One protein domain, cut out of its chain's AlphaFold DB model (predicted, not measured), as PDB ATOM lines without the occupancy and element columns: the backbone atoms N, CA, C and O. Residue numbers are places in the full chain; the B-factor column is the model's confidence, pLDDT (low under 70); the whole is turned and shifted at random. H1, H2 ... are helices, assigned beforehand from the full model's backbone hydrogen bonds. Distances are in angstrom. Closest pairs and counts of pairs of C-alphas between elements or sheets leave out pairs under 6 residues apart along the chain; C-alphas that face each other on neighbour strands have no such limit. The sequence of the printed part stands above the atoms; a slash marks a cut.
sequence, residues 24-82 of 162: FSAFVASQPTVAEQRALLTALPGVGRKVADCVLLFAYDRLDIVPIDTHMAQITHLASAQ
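What this domain is: This is residues 24 to 82 of the 162 residues of the protein "Hypothetical protein" of Neobodo designis (UniProt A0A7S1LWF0). Helix H3 crosses H2 steeply, and H1 folds back beside H2 as a short helical hairpin; these three helices make a small body. Helix H4 sticks out from it as an arm at the end of the link from H3, with residues 70 to 75 and 77 to 82 standing free. The printed part has 59 residues with four named helices, H1 to H4 in order along the chain, and no named strand: the class is all helix. The whole is loose, with a radius of gyration of the C-alphas of 13.0 A, and elongated, spanning 42 by 23 by 16 A.

Where its parts are: H3, residues 49 to 59, is 15.1 A long from first to last C-alpha and begins at C-alpha 49 (143.597, 174.498, 159.466). H2, residues 34 to 42, measures 12.0 A, and H1, residues 24 to 29, measures 8.6 A from C-alpha 24 at (138.699, 183.181, 174.239). H4, residues 70 to 80, measures 15.2 A and ends at C-alpha 80 (162.545, 167.995, 148.513).

How they stand to each other: H3 touches H2 at a steep tilt of 67 degrees, opposite ways; their closest C-alphas, those of Leu 41 and Ala 52, are 5.5 A apart. H2 touches H1 at a shallow tilt of 18 degrees, opposite ways, and the two form a helical hairpin; their closest C-alphas, those of Val 28 and Gln 37, are 5.3 A apart. H1 and H3 are apart. H4 touches no helix. In H1, H2, H3 and H4 every O i to N i+4 pair is within hydrogen-bond range.

The domain as a whole: The two C-alphas farthest apart, those of Phe 24 and Gln 82, are 42.7 A apart. Without the stretches that stand free, the body of 47 residues spans 32 by 24 by 15 A. The printed part has no cut. The link from H1 to H2 is tight, those from H2 to H3 and from H3 to H4 are short, and no link is long. The mean pLDDT of the printed part is 92.5, and one residue, Gln 82, is under 70.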
ATOM      1  N   PHE A  24     138.390 184.354 175.064       89.31
ATOM      2  CA  PHE A  24     138.699 183.181 174.239       89.31
ATOM      3  C   PHE A  24     140.196 182.990 173.989       89.31
ATOM      4  O   PHE A  24     140.645 181.854 173.910       89.31
ATOM      5  N   SER A  25     140.976 184.074 173.918       91.25
ATOM      6  CA  SER A  25     142.428 183.980 173.723       91.25
ATOM      7  C   SER A  25     143.111 183.279 174.901       91.25
ATOM      8  O   SER A  25     143.844 182.307 174.718       91.25
ATOM      9  N   ALA A  26     142.782 183.693 176.129       91.56
ATOM     10  CA  ALA A  26     143.279 183.037 177.337       91.56
ATOM     11  C   ALA A  26     142.827 181.569 177.423       91.56
ATOM     12  O   ALA A  26     143.606 180.699 177.803       91.56
ATOM     13  N   PHE A  27     141.593 181.276 177.004       92.00
ATOM     14  CA  PHE A  27     141.075 179.908 176.960       92.00
ATOM     15  C   PHE A  27     141.785 179.014 175.926       92.00
ATOM     16  O   PHE A  27     142.004 177.826 176.171       92.00
ATOM     17  N   VAL A  28     142.169 179.561 174.772       93.75
ATOM     18  CA  VAL A  28     142.999 178.842 173.797       93.75
ATOM     19  C   VAL A  28     144.395 178.614 174.378       93.75
ATOM     20  O   VAL A  28     144.890 177.491 174.331       93.75
ATOM     21  N   ALA A  29     145.005 179.626 175.004       92.94
ATOM     22  CA  ALA A  29     146.318 179.490 175.637       92.94
ATOM     23  C   ALA A  29     146.340 178.439 176.761       92.94
ATOM     24  O   ALA A  29     147.350 177.757 176.928       92.94
ATOM     25  N   SER A  30     145.234 178.264 177.494       93.31
ATOM     26  CA  SER A  30     145.150 177.299 178.597       93.31
ATOM     27  C   SER A  30     145.090 175.836 178.153       93.31
ATOM     28  O   SER A  30     145.216 174.951 178.998       93.31
ATOM     29  N   GLN A  31     144.866 175.544 176.866       93.81
ATOM     30  CA  GLN A  31     144.833 174.154 176.406       93.81
ATOM     31  C   GLN A  31     146.246 173.550 176.387       93.81
ATOM     32  O   GLN A  31     147.173 174.196 175.882       93.81
ATOM     33  N   PRO A  32     146.421 172.306 176.868       91.88
ATOM     34  CA  PRO A  32     147.740 171.706 177.029       91.88
ATOM     35  C   PRO A  32     148.388 171.323 175.695       91.88
ATOM     36  O   PRO A  32     149.613 171.378 175.577       91.88
ATOM     37  N   THR A  33     147.598 170.956 174.682       95.38
ATOM     38  CA  THR A  33     148.133 170.495 173.395       95.38
ATOM     39  C   THR A  33     147.816 171.443 172.244       95.38
ATOM     40  O   THR A  33     146.728 172.004 172.141       95.38
ATOM     41  N   VAL A  34     148.745 171.545 171.289       94.31
ATOM     42  CA  VAL A  34     148.541 172.268 170.021       94.31
ATOM     43  C   VAL A  34     147.314 171.757 169.259       94.31
ATOM     44  O   VAL A  34     146.613 172.533 168.610       94.31
ATOM     45  N   ALA A  35     147.029 170.454 169.337       94.25
ATOM     46  CA  ALA A  35     145.874 169.856 168.678       94.25
ATOM     47  C   ALA A  35     144.547 170.411 169.221       94.25
ATOM     48  O   ALA A  35     143.661 170.740 168.433       94.25
ATOM     49  N   GLU A  36     144.427 170.568 170.541       94.25
ATOM     50  CA  GLU A  36     143.245 171.154 171.184       94.25
ATOM     51  C   GLU A  36     143.133 172.652 170.890       94.25
ATOM     52  O   GLU A  36     142.055 173.123 170.525       94.25
ATOM     53  N   GLN A  37     144.250 173.387 170.938       95.38
ATOM     54  CA  GLN A  37     144.284 174.804 170.559       95.38
ATOM     55  C   GLN A  37     143.798 175.007 169.115       95.38
ATOM     56  O   GLN A  37     142.927 175.836 168.843       95.38
ATOM     57  N   ARG A  38     144.300 174.188 168.182       95.62
ATOM     58  CA  ARG A  38     143.885 174.198 166.774       95.62
ATOM     59  C   ARG A  38     142.410 173.844 166.612       95.62
ATOM     60  O   ARG A  38     141.737 174.465 165.790       95.62
ATOM     61  N   ALA A  39     141.906 172.861 167.358       95.06
ATOM     62  CA  ALA A  39     140.504 172.453 167.294       95.06
ATOM     63  C   ALA A  39     139.563 173.590 167.717       95.06
ATOM     64  O   ALA A  39     138.567 173.831 167.037       95.06
ATOM     65  N   LEU A  40     139.913 174.334 168.772       94.94
ATOM     66  CA  LEU A  40     139.161 175.515 169.207       94.94
ATOM     67  C   LEU A  40     139.142 176.615 168.144       94.94
ATOM     68  O   LEU A  40     138.084 177.160 167.844       94.94
ATOM     69  N   LEU A  41     140.295 176.920 167.544       94.94
ATOM     70  CA  LEU A  41     140.386 177.938 166.496       94.94
ATOM     71  C   LEU A  41     139.614 177.530 165.237       94.94
ATOM     72  O   LEU A  41     138.905 178.348 164.663       94.94
ATOM     73  N   THR A  42     139.703 176.262 164.835       96.12
ATOM     74  CA  THR A  42     139.034 175.734 163.629       96.12
ATOM     75  C   THR A  42     137.513 175.625 163.798       96.12
ATOM     76  O   THR A  42     136.784 175.503 162.820       96.12
ATOM     77  N   ALA A  43     137.006 175.686 165.033       93.25
ATOM     78  CA  ALA A  43     135.571 175.737 165.290       93.25
ATOM     79  C   ALA A  43     134.936 177.091 164.927       93.25
ATOM     80  O   ALA A  43     133.714 177.181 164.810       93.25
ATOM     81  N   LEU A  44     135.745 178.141 164.747       92.12
ATOM     82  CA  LEU A  44     135.263 179.449 164.320       92.12
ATOM     83  C   LEU A  44     134.891 179.424 162.826       92.12
ATOM     84  O   LEU A  44     135.654 178.905 162.004       92.12
ATOM     85  N   PRO A  45     133.748 180.015 162.430       91.94
ATOM     86  CA  PRO A  45     133.342 180.046 161.031       91.94
ATOM     87  C   PRO A  45     134.387 180.784 160.183       91.94
ATOM     88  O   PRO A  45     134.791 181.900 160.501       91.94
ATOM     89  N   GLY A  46     134.833 180.152 159.094       94.19
ATOM     90  CA  GLY A  46     135.850 180.707 158.193       94.19
ATOM     91  C   GLY A  46     137.303 180.461 158.617       94.19
ATOM     92  O   GLY A  46     138.212 180.773 157.848       94.19
ATOM     93  N   VAL A  47     137.552 179.853 159.782       96.19
ATOM     94  CA  VAL A  47     138.905 179.485 160.218       96.19
ATOM     95  C   VAL A  47     139.190 178.035 159.838       96.19
ATOM     96  O   VAL A  47     138.721 177.093 160.463       96.19
ATOM     97  N   GLY A  48     139.984 177.854 158.785       94.69
ATOM     98  CA  GLY A  48     140.514 176.546 158.401       94.69
ATOM     99  C   GLY A  48     141.844 176.222 159.088       94.69
ATOM    100  O   GLY A  48     142.468 177.080 159.710       94.69
ATOM    101  N   ARG A  49     142.338 174.995 158.879       95.19
ATOM    102  CA  ARG A  49     143.597 174.498 159.466       95.19
ATOM    103  C   ARG A  49     144.796 175.425 159.232       95.19
ATOM    104  O   ARG A  49     145.500 175.734 160.182       95.19
ATOM    105  N   LYS A  50     144.976 175.930 158.001       96.31
ATOM    106  CA  LYS A  50     146.033 176.906 157.664       96.31
ATOM    107  C   LYS A  50     145.968 178.137 158.569       96.31
ATOM    108  O   LYS A  50     146.983 178.575 159.093       96.31
ATOM    109  N   VAL A  51     144.777 178.716 158.708       96.94
ATOM    110  CA  VAL A  51     144.583 179.967 159.447       96.94
ATOM    111  C   VAL A  51     144.790 179.728 160.938       96.94
ATOM    112  O   VAL A  51     145.496 180.505 161.570       96.94
ATOM    113  N   ALA A  52     144.252 178.631 161.479       96.88
ATOM    114  CA  ALA A  52     144.502 178.230 162.860       96.88
ATOM    115  C   ALA A  52     146.008 178.074 163.133       96.88
ATOM    116  O   ALA A  52     146.503 178.612 164.115       96.88
ATOM    117  N   ASP A  53     146.750 177.424 162.234       96.94
ATOM    118  CA  ASP A  53     148.201 177.258 162.360       96.94
ATOM    119  C   ASP A  53     148.960 178.589 162.308       96.94
ATOM    120  O   ASP A  53     149.855 178.804 163.120       96.94
ATOM    121  N   CYS A  54     148.575 179.515 161.422       96.25
ATOM    122  CA  CYS A  54     149.147 180.865 161.410       96.25
ATOM    123  C   CYS A  54     148.912 181.597 162.739       96.25
ATOM    124  O   CYS A  54     149.813 182.264 163.240       96.25
ATOM    125  N   VAL A  55     147.706 181.489 163.306       97.00
ATOM    126  CA  VAL A  55     147.370 182.122 164.589       97.00
ATOM    127  C   VAL A  55     148.186 181.505 165.723       97.00
ATOM    128  O   VAL A  55     148.737 182.241 166.535       97.00
ATOM    129  N   LEU A  56     148.320 180.179 165.773       96.75
ATOM    130  CA  LEU A  56     149.132 179.511 166.794       96.75
ATOM    131  C   LEU A  56     150.610 179.896 166.700       96.75
ATOM    132  O   LEU A  56     151.219 180.193 167.725       96.75
ATOM    133  N   LEU A  57     151.161 179.948 165.487       96.75
ATOM    134  CA  LEU A  57     152.551 180.334 165.267       96.75
ATOM    135  C   LEU A  57     152.812 181.788 165.691       96.75
ATOM    136  O   LEU A  57     153.751 182.039 166.435       96.75
ATOM    137  N   PHE A  58     151.993 182.743 165.240       96.31
ATOM    138  CA  PHE A  58     152.290 184.172 165.421       96.31
ATOM    139  C   PHE A  58     151.702 184.801 166.686       96.31
ATOM    140  O   PHE A  58     152.272 185.763 167.191       96.31
ATOM    141  N   ALA A  59     150.566 184.310 167.189       95.69
ATOM    142  CA  ALA A  59     149.902 184.889 168.360       95.69
ATOM    143  C   ALA A  59     150.165 184.105 169.655       95.69
ATOM    144  O   ALA A  59     150.096 184.692 170.731       95.69
ATOM    145  N   TYR A  60     150.468 182.805 169.559       95.38
ATOM    146  CA  TYR A  60     150.720 181.929 170.714       95.38
ATOM    147  C   TYR A  60     152.152 181.373 170.758       95.38
ATOM    148  O   TYR A  60     152.427 180.486 171.562       95.38
ATOM    149  N   ASP A  61     153.044 181.875 169.897       96.12
ATOM    150  CA  ASP A  61     154.469 181.515 169.832       96.12
ATOM    151  C   ASP A  61     154.723 179.995 169.723       96.12
ATOM    152  O   ASP A  61     155.675 179.432 170.268       96.12
ATOM    153  N   ARG A  62     153.834 179.283 169.016       95.50
ATOM    154  CA  ARG A  62     153.969 177.844 168.749       95.50
ATOM    155  C   ARG A  62     154.920 177.605 167.577       95.50
ATOM    156  O   ARG A  62     154.493 177.359 166.448       95.50
ATOM    157  N   LEU A  63     156.222 177.690 167.855       95.44
ATOM    158  CA  LEU A  63     157.304 177.547 166.867       95.44
ATOM    159  C   LEU A  63     157.450 176.126 166.286       95.44
ATOM    160  O   LEU A  63     158.186 175.920 165.323       95.44
ATOM    161  N   ASP A  64     156.749 175.144 166.848       93.88
ATOM    162  CA  ASP A  64     156.672 173.763 166.369       93.88
ATOM    163  C   ASP A  64     155.676 173.573 165.206       93.88
ATOM    164  O   ASP A  64     155.570 172.481 164.642       93.88
ATOM    165  N   ILE A  65     154.950 174.627 164.820       94.31
ATOM    166  CA  ILE A  65     153.910 174.589 163.790       94.31
ATOM    167  C   ILE A  65     154.349 175.363 162.548       94.31
ATOM    168  O   ILE A  65     154.704 176.536 162.613       94.31
ATOM    169  N   VAL A  66     154.213 174.732 161.382       92.75
ATOM    170  CA  VAL A  66     154.385 175.391 160.082       92.75
ATOM    171  C   VAL A  66     153.053 175.348 159.320       92.75
ATOM    172  O   VAL A  66     152.595 174.255 158.974       92.75
ATOM    173  N   PRO A  67     152.403 176.498 159.044       93.62
ATOM    174  CA  PRO A  67     151.144 176.525 158.306       93.62
ATOM    175  C   PRO A  67     151.368 176.101 156.848       93.62
ATOM    176  O   PRO A  67     152.031 176.793 156.080       93.62
ATOM    177  N   ILE A  68     150.795 174.965 156.444       93.00
ATOM    178  CA  ILE A  68     150.918 174.458 155.070       93.00
ATOM    179  C   ILE A  68     149.829 175.072 154.187       93.00
ATOM    180  O   ILE A  68     148.647 174.749 154.312       93.00
ATOM    181  N   ASP A  69     150.241 175.943 153.270       91.06
ATOM    182  CA  ASP A  69     149.415 176.468 152.187       91.06
ATOM    183  C   ASP A  69     149.958 176.080 150.808       91.06
ATOM    184  O   ASP A  69     150.874 175.268 150.693       91.06
ATOM    185  N   THR A  70     149.385 176.637 149.741       92.44
ATOM    186  CA  THR A  70     149.821 176.341 148.372       92.44
ATOM    187  C   THR A  70     151.281 176.711 148.130       92.44
ATOM    188  O   THR A  70     151.978 175.968 147.447       92.44
ATOM    189  N   HIS A  71     151.765 177.817 148.700       90.69
ATOM    190  CA  HIS A  71     153.150 178.248 148.539       90.69
ATOM    191  C   HIS A  71     154.095 177.391 149.369       90.69
ATOM    192  O   HIS A  71     155.111 176.940 148.852       90.69
ATOM    193  N   MET A  72     153.743 177.085 150.616       91.88
ATOM    194  CA  MET A  72     154.537 176.185 151.453       91.88
ATOM    195  C   MET A  72     154.582 174.767 150.883       91.88
ATOM    196  O   MET A  72     155.636 174.136 150.915       91.88
ATOM    197  N   ALA A  73     153.490 174.277 150.294       89.56
ATOM    198  CA  ALA A  73     153.474 173.000 149.587       89.56
ATOM    199  C   ALA A  73     154.387 173.029 148.349       89.56
ATOM    200  O   ALA A  73     155.185 172.114 148.154       89.56
ATOM    201  N   GLN A  74     154.337 174.103 147.551       89.81
ATOM    202  CA  GLN A  74     155.251 174.303 146.419       89.81
ATOM    203  C   GLN A  74     156.713 174.338 146.870       89.81
ATOM    204  O   GLN A  74     157.540 173.635 146.297       89.81
ATOM    205  N   ILE A  75     157.028 175.107 147.914       89.75
ATOM    206  CA  ILE A  75     158.372 175.192 148.493       89.75
ATOM    207  C   ILE A  75     158.816 173.821 148.992       89.75
ATOM    208  O   ILE A  75     159.937 173.423 148.714       89.75
ATOM    209  N   THR A  76     157.941 173.070 149.662       89.12
ATOM    210  CA  THR A  76     158.257 171.721 150.149       89.12
ATOM    211  C   THR A  76     158.603 170.791 148.990       89.12
ATOM    212  O   THR A  76     159.629 170.120 149.038       89.12
ATOM    213  N   HIS A  77     157.810 170.796 147.914       87.81
ATOM    214  CA  HIS A  77     158.099 169.998 146.720       87.81
ATOM    215  C   HIS A  77     159.424 170.413 146.064       87.81
ATOM    216  O   HIS A  77     160.254 169.555 145.765       87.81
ATOM    217  N   LEU A  78     159.666 171.718 145.902       86.50
ATOM    218  CA  LEU A  78     160.908 172.247 145.331       86.50
ATOM    219  C   LEU A  78     162.134 171.919 146.196       86.50
ATOM    220  O   LEU A  78     163.159 171.484 145.678       86.50
ATOM    221  N   ALA A  79     162.027 172.084 147.513       82.81
ATOM    222  CA  ALA A  79     163.101 171.803 148.457       82.81
ATOM    223  C   ALA A  79     163.403 170.304 148.553       82.81
ATOM    224  O   ALA A  79     164.568 169.913 148.585       82.81
ATOM    225  N   SER A  80     162.372 169.452 148.520       80.12
ATOM    226  CA  SER A  80     162.545 167.995 148.513       80.12
ATOM    227  C   SER A  80     163.193 167.467 147.229       80.12
ATOM    228  O   SER A  80     163.834 166.420 147.260       80.12
ATOM    229  N   ALA A  81     163.103 168.210 146.120       78.06
ATOM    230  CA  ALA A  81     163.729 167.862 144.846       78.06
ATOM    231  C   ALA A  81     165.251 168.140 144.808       78.06
ATOM    232  O   ALA A  81     165.848 168.130 143.734       78.06
ATOM    233  N   GLN A  82     165.889 168.383 145.964       63.53
ATOM    234  CA  GLN A  82     167.335 168.611 146.149       63.53
ATOM    235  C   GLN A  82     167.924 169.815 145.381       63.53
ATOM    236  O   GLN A  82     169.131 170.034 145.424       63.53
TER     237      GLN A  82